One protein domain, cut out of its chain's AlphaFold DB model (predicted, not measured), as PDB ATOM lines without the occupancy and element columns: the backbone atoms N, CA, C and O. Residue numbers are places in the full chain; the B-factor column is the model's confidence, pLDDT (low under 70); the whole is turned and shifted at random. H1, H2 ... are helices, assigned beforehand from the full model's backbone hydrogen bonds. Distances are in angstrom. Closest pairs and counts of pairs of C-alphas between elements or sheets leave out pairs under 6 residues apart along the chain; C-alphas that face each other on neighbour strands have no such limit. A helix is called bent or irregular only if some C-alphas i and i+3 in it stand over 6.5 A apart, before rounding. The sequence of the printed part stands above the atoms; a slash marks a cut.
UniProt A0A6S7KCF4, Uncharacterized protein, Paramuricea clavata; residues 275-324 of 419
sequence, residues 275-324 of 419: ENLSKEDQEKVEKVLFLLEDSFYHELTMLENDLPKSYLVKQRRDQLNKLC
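What this domain is: This is residues 275 to 324 of the 419 residues of an uncharacterized protein of Paramuricea clavata (UniProt A0A6S7KCF4). The longest helix, H3, has H1 packed about at a right angle on its residues 312 to 317, while H2 sits off to one side, near the first residues of H3 and with no clear contact to either helix. Residues 318 to 324, of which 318 to 323 belong to H3, stick out, and the long axis runs from the last residue of H2 to this free end. The printed part has 50 residues with three named helices, H1, H2 and H3 in that order along the chain, and no named strand; the class is all helix. It is compact, with a radius of gyration of the C-alphas of 10.7 A, and spans 31 by 23 by 15 A.

Where its parts are: H3, residues 310 to 323, is the longest helix with 14 residues and measures 20.2 A from first to last C-alpha; C-alpha 310 is at (162.484, 164.129, 188.462) and C-alpha 323 at (151.628, 176.863, 199.856). H1, residues 279 to 289, is 15.2 A long and begins with C-alpha 279 at (147.439, 157.287, 194.879). H2, residues 294 to 303, is 14.9 A long. No helix is bent.

How they stand to each other: H3 touches H1, with residues 312 to 317 of H3 alone. Their closest C-alphas are those of Val 285 and Val 313, 5.9 A apart. The lines of H1 and H3 are about perpendicular, at 81 degrees, and their centres are 11.9 A apart. H2 and H3 are close but not clearly touching, with 2 pairs of C-alphas within 8 A. Their closest C-alphas are those of Tyr 297 and Ser 310, 7.3 A apart. They run opposite ways at a shallow tilt of 29 degrees, with centres 16.6 A apart. H1 and H2 are apart, though they follow each other in the chain. In H1 and H3 every O i to N i+4 pair is within hydrogen-bond range; in H2, 5 of 6 are.

The domain as a whole: The two C-alphas farthest apart are those of Leu 303, the last residue of H2, and Leu 323, the last residue of H3, at 32.0 A. The first and last printed C-alphas, of Glu 275 and Cys 324, are 18.6 A apart. The printed part has no cut. The link from H1 to H2, with 4 residues, is tight, and the link from H2 to H3, with 6 residues, is short but not tight. The mean pLDDT of the printed part is 76.3. It is under 70 in 8 residues, namely residues 290 to 295, residue 305 and residue 324.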
ATOM      1  N   GLU A 275     148.957 165.432 190.095       74.12
ATOM      2  CA  GLU A 275     147.530 165.268 190.415       74.12
ATOM      3  C   GLU A 275     146.836 164.132 189.645       74.12
ATOM      4  O   GLU A 275     145.835 163.602 190.116       74.12
ATOM      5  N   ASN A 276     147.395 163.708 188.507       75.75
ATOM      6  CA  ASN A 276     146.841 162.645 187.662       75.75
ATOM      7  C   ASN A 276     147.488 161.271 187.895       75.75
ATOM      8  O   ASN A 276     147.178 160.315 187.185       75.75
ATOM      9  N   LEU A 277     148.432 161.176 188.834       78.69
ATOM     10  CA  LEU A 277     149.054 159.913 189.221       78.69
ATOM     11  C   LEU A 277     148.093 159.058 190.059       78.69
ATOM     12  O   LEU A 277     147.167 159.568 190.692       78.69
ATOM     13  N   SER A 278     148.330 157.743 190.093       82.56
ATOM     14  CA  SER A 278     147.645 156.871 191.050       82.56
ATOM     15  C   SER A 278     148.003 157.285 192.484       82.56
ATOM     16  O   SER A 278     149.070 157.852 192.720       82.56
ATOM     17  N   LYS A 279     147.144 156.979 193.466       80.88
ATOM     18  CA  LYS A 279     147.439 157.287 194.879       80.88
ATOM     19  C   LYS A 279     148.762 156.668 195.346       80.88
ATOM     20  O   LYS A 279     149.487 157.291 196.110       80.88
ATOM     21  N   GLU A 280     149.086 155.475 194.852       82.19
ATOM     22  CA  GLU A 280     150.337 154.785 195.173       82.19
ATOM     23  C   GLU A 280     151.558 155.524 194.598       82.19
ATOM     24  O   GLU A 280     152.573 155.684 195.274       82.19
ATOM     25  N   ASP A 281     151.456 156.034 193.369       80.06
ATOM     26  CA  ASP A 281     152.544 156.773 192.722       80.06
ATOM     27  C   ASP A 281     152.712 158.184 193.299       80.06
ATOM     28  O   ASP A 281     153.836 158.679 193.400       80.06
ATOM     29  N   GLN A 282     151.617 158.820 193.727       81.94
ATOM     30  CA  GLN A 282     151.668 160.064 194.499       81.94
ATOM     31  C   GLN A 282     152.419 159.852 195.812       81.94
ATOM     32  O   GLN A 282     153.319 160.624 196.130       81.94
ATOM     33  N   GLU A 283     152.117 158.767 196.526       82.50
ATOM     34  CA  GLU A 283     152.792 158.427 197.777       82.50
ATOM     35  C   GLU A 283     154.286 158.134 197.558       82.50
ATOM     36  O   GLU A 283     155.122 158.557 198.356       82.50
ATOM     37  N   LYS A 284     154.659 157.472 196.453       82.94
ATOM     38  CA  LYS A 284     156.071 157.276 196.070       82.94
ATOM     39  C   LYS A 284     156.781 158.606 195.814       82.94
ATOM     40  O   LYS A 284     157.882 158.809 196.323       82.94
ATOM     41  N   VAL A 285     156.158 159.524 195.070       83.06
ATOM     42  CA  VAL A 285     156.706 160.873 194.835       83.06
ATOM     43  C   VAL A 285     156.865 161.637 196.155       83.06
ATOM     44  O   VAL A 285     157.904 162.256 196.371       83.06
ATOM     45  N   GLU A 286     155.881 161.575 197.054       81.50
ATOM     46  CA  GLU A 286     155.917 162.276 198.346       81.50
ATOM     47  C   GLU A 286     156.951 161.691 199.318       81.50
ATOM     48  O   GLU A 286     157.660 162.453 199.973       81.50
ATOM     49  N   LYS A 287     157.116 160.362 199.368       80.69
ATOM     50  CA  LYS A 287     158.166 159.701 200.169       80.69
ATOM     51  C   LYS A 287     159.567 160.132 199.748       80.69
ATOM     52  O   LYS A 287     160.443 160.325 200.586       80.69
ATOM     53  N   VAL A 288     159.771 160.292 198.448       79.50
ATOM     54  CA  VAL A 288     161.048 160.693 197.856       79.50
ATOM     55  C   VAL A 288     161.329 162.190 198.039       79.50
ATOM     56  O   VAL A 288     162.483 162.588 198.193       79.50
ATOM     57  N   LEU A 289     160.281 163.019 198.071       78.00
ATOM     58  CA  LEU A 289     160.369 164.479 198.153       78.00
ATOM     59  C   LEU A 289     161.179 164.985 199.356       78.00
ATOM     60  O   LEU A 289     161.854 166.008 199.242       78.00
ATOM     61  N   PHE A 290     161.115 164.268 200.482       65.19
ATOM     62  CA  PHE A 290     161.772 164.628 201.743       65.19
ATOM     63  C   PHE A 290     163.222 164.155 201.864       65.19
ATOM     64  O   PHE A 290     163.912 164.564 202.794       65.19
ATOM     65  N   LEU A 291     163.685 163.291 200.961       64.56
ATOM     66  CA  LEU A 291     164.961 162.607 201.142       64.56
ATOM     67  C   LEU A 291     166.127 163.279 200.400       64.56
ATOM     68  O   LEU A 291     167.264 163.059 200.804       64.56
ATOM     69  N   LEU A 292     165.896 164.060 199.329       61.56
ATOM     70  CA  LEU A 292     166.950 164.293 198.326       61.56
ATOM     71  C   LEU A 292     167.037 165.738 197.791       61.56
ATOM     72  O   LEU A 292     166.043 166.332 197.358       61.56
ATOM     73  N   GLU A 293     168.265 166.269 197.754       63.81
ATOM     74  CA  GLU A 293     168.646 167.435 196.945       63.81
ATOM     75  C   GLU A 293     168.579 167.098 195.441       63.81
ATOM     76  O   GLU A 293     168.739 165.942 195.044       63.81
ATOM     77  N   ASP A 294     168.345 168.101 194.584       66.25
ATOM     78  CA  ASP A 294     168.131 167.895 193.138       66.25
ATOM     79  C   ASP A 294     169.312 167.215 192.428       66.25
ATOM     80  O   ASP A 294     169.110 166.419 191.507       66.25
ATOM     81  N   SER A 295     170.535 167.506 192.874       68.31
ATOM     82  CA  SER A 295     171.780 166.900 192.388       68.31
ATOM     83  C   SER A 295     171.831 165.403 192.693       68.31
ATOM     84  O   SER A 295     172.023 164.589 191.790       68.31
ATOM     85  N   PHE A 296     171.564 165.035 193.944       71.12
ATOM     86  CA  PHE A 296     171.548 163.644 194.390       71.12
ATOM     87  C   PHE A 296     170.413 162.846 193.737       71.12
ATOM     88  O   PHE A 296     170.582 161.680 193.386       71.12
ATOM     89  N   TYR A 297     169.251 163.477 193.524       74.19
ATOM     90  CA  TYR A 297     168.122 162.825 192.865       74.19
ATOM     91  C   TYR A 297     168.462 162.377 191.442       74.19
ATOM     92  O   TYR A 297     168.106 161.271 191.033       74.19
ATOM     93  N   HIS A 298     169.177 163.222 190.695       70.38
ATOM     94  CA  HIS A 298     169.602 162.895 189.341       70.38
ATOM     95  C   HIS A 298     170.525 161.672 189.321       70.38
ATOM     96  O   HIS A 298     170.263 160.735 188.568       70.38
ATOM     97  N   GLU A 299     171.535 161.640 190.191       74.75
ATOM     98  CA  GLU A 299     172.461 160.508 190.311       74.75
ATOM     99  C   GLU A 299     171.736 159.212 190.694       74.75
ATOM    100  O   GLU A 299     171.961 158.168 190.081       74.75
ATOM    101  N   LEU A 300     170.794 159.279 191.637       72.69
ATOM    102  CA  LEU A 300     170.030 158.113 192.076       72.69
ATOM    103  C   LEU A 300     169.127 157.555 190.963       72.69
ATOM    104  O   LEU A 300     169.066 156.342 190.766       72.69
ATOM    105  N   THR A 301     168.485 158.423 190.173       73.44
ATOM    106  CA  THR A 301     167.681 157.996 189.010       73.44
ATOM    107  C   THR A 301     168.504 157.391 187.870       73.44
ATOM    108  O   THR A 301     167.934 156.772 186.976       73.44
ATOM    109  N   MET A 302     169.832 157.562 187.868       74.31
ATOM    110  CA  MET A 302     170.722 156.873 186.923       74.31
ATOM    111  C   MET A 302     171.063 155.445 187.376       74.31
ATOM    112  O   MET A 302     171.526 154.648 186.560       74.31
ATOM    113  N   LEU A 303     170.844 155.118 188.654       74.44
ATOM    114  CA  LEU A 303     171.163 153.818 189.255       74.44
ATOM    115  C   LEU A 303     169.927 152.926 189.438       74.44
ATOM    116  O   LEU A 303     170.037 151.707 189.343       74.44
ATOM    117  N   GLU A 304     168.761 153.524 189.682       75.44
ATOM    118  CA  GLU A 304     167.503 152.837 189.990       75.44
ATOM    119  C   GLU A 304     166.404 153.227 188.988       75.44
ATOM    120  O   GLU A 304     166.136 154.410 188.765       75.44
ATOM    121  N   ASN A 305     165.763 152.228 188.369       69.62
ATOM    122  CA  ASN A 305     164.778 152.433 187.296       69.62
ATOM    123  C   ASN A 305     163.352 152.682 187.816       69.62
ATOM    124  O   ASN A 305     162.524 153.197 187.062       69.62
ATOM    125  N   ASP A 306     163.066 152.339 189.077       79.06
ATOM    126  CA  ASP A 306     161.720 152.418 189.670       79.06
ATOM    127  C   ASP A 306     161.454 153.737 190.425       79.06
ATOM    128  O   ASP A 306     160.420 153.911 191.076       79.06
ATOM    129  N   LEU A 307     162.366 154.709 190.325       77.88
ATOM    130  CA  LEU A 307     162.200 156.028 190.937       77.88
ATOM    131  C   LEU A 307     161.218 156.918 190.156       77.88
ATOM    132  O   LEU A 307     161.206 156.924 188.918       77.88
ATOM    133  N   PRO A 308     160.428 157.759 190.853       80.50
ATOM    134  CA  PRO A 308     159.592 158.749 190.195       80.50
ATOM    135  C   PRO A 308     160.394 159.691 189.288       80.50
ATOM    136  O   PRO A 308     161.522 160.085 189.589       80.50
ATOM    137  N   LYS A 309     159.801 160.127 188.174       79.12
ATOM    138  CA  LYS A 309     160.474 161.062 187.257       79.12
ATOM    139  C   LYS A 309     160.785 162.382 187.972       79.12
ATOM    140  O   LYS A 309     159.913 162.949 188.626       79.12
ATOM    141  N   SER A 310     161.994 162.912 187.785       76.00
ATOM    142  CA  SER A 310     162.484 164.129 188.462       76.00
ATOM    143  C   SER A 310     161.563 165.343 188.318       76.00
ATOM    144  O   SER A 310     161.386 166.103 189.268       76.00
ATOM    145  N   TYR A 311     160.902 165.501 187.167       79.69
ATOM    146  CA  TYR A 311     159.962 166.604 186.967       79.69
ATOM    147  C   TYR A 311     158.714 166.511 187.866       79.69
ATOM    148  O   TYR A 311     158.161 167.551 188.205       79.69
ATOM    149  N   LEU A 312     158.279 165.309 188.273       83.69
ATOM    150  CA  LEU A 312     157.129 165.118 189.172       83.69
ATOM    151  C   LEU A 312     157.481 165.538 190.599       83.69
ATOM    152  O   LEU A 312     156.696 166.219 191.253       83.69
ATOM    153  N   VAL A 313     158.688 165.184 191.046       80.75
ATOM    154  CA  VAL A 313     159.231 165.603 192.345       80.75
ATOM    155  C   VAL A 313     159.378 167.124 192.380       80.75
ATOM    156  O   VAL A 313     158.887 167.769 193.303       80.75
ATOM    157  N   LYS A 314     159.959 167.716 191.326       79.62
ATOM    158  CA  LYS A 314     160.100 169.172 191.197       79.62
ATOM    159  C   LYS A 314     158.747 169.886 191.165       79.62
ATOM    160  O   LYS A 314     158.541 170.837 191.908       79.62
ATOM    161  N   GLN A 315     157.795 169.390 190.373       82.38
ATOM    162  CA  GLN A 315     156.443 169.944 190.308       82.38
ATOM    163  C   GLN A 315     155.752 169.908 191.676       82.38
ATOM    164  O   GLN A 315     155.159 170.907 192.083       82.38
ATOM    165  N   ARG A 316     155.830 168.782 192.397       84.56
ATOM    166  CA  ARG A 316     155.233 168.653 193.732       84.56
ATOM    167  C   ARG A 316     155.921 169.566 194.748       84.56
ATOM    168  O   ARG A 316     155.234 170.201 195.542       84.56
ATOM    169  N   ARG A 317     157.249 169.703 194.678       81.75
ATOM    170  CA  ARG A 317     158.011 170.667 195.484       81.75
ATOM    171  C   ARG A 317     157.542 172.098 195.237       81.75
ATOM    172  O   ARG A 317     157.248 172.808 196.189       81.75
ATOM    173  N   ASP A 318     157.396 172.498 193.978       78.50
ATOM    174  CA  ASP A 318     156.918 173.834 193.613       78.50
ATOM    175  C   ASP A 318     155.475 174.071 194.078       78.50
ATOM    176  O   ASP A 318     155.142 175.164 194.533       78.50
ATOM    177  N   GLN A 319     154.609 173.053 194.004       80.25
ATOM    178  CA  GLN A 319     153.257 173.118 194.565       80.25
ATOM    179  C   GLN A 319     153.282 173.349 196.083       80.25
ATOM    180  O   GLN A 319     152.572 174.229 196.566       80.25
ATOM    181  N   LEU A 320     154.116 172.620 196.833       77.88
ATOM    182  CA  LEU A 320     154.257 172.816 198.282       77.88
ATOM    183  C   LEU A 320     154.898 174.165 198.628       77.88
ATOM    184  O   LEU A 320     154.443 174.844 199.546       77.88
ATOM    185  N   ASN A 321     155.892 174.606 197.859       74.94
ATOM    186  CA  ASN A 321     156.517 175.916 198.027       74.94
ATOM    187  C   ASN A 321     155.524 177.056 197.769       74.94
ATOM    188  O   ASN A 321     155.564 178.065 198.459       74.94
ATOM    189  N   LYS A 322     154.572 176.899 196.837       75.44
ATOM    190  CA  LYS A 322     153.480 177.874 196.645       75.44
ATOM    191  C   LYS A 322     152.536 177.957 197.847       75.44
ATOM    192  O   LYS A 322     151.960 179.019 198.085       75.44
ATOM    193  N   LEU A 323     152.367 176.862 198.590       70.00
ATOM    194  CA  LEU A 323     151.628 176.863 199.856       70.00
ATOM    195  C   LEU A 323     152.453 177.524 200.973       70.00
ATOM    196  O   LEU A 323     151.901 178.220 201.822       70.00
ATOM    197  N   CYS A 324     153.777 177.366 200.939       67.31
ATOM    198  CA  CYS A 324     154.702 177.942 201.911       67.31
ATOM    199  C   CYS A 324     155.112 179.375 201.532       67.31
ATOM    200  O   CYS A 324     156.118 179.602 200.867       67.31
TER     201      CYS A 324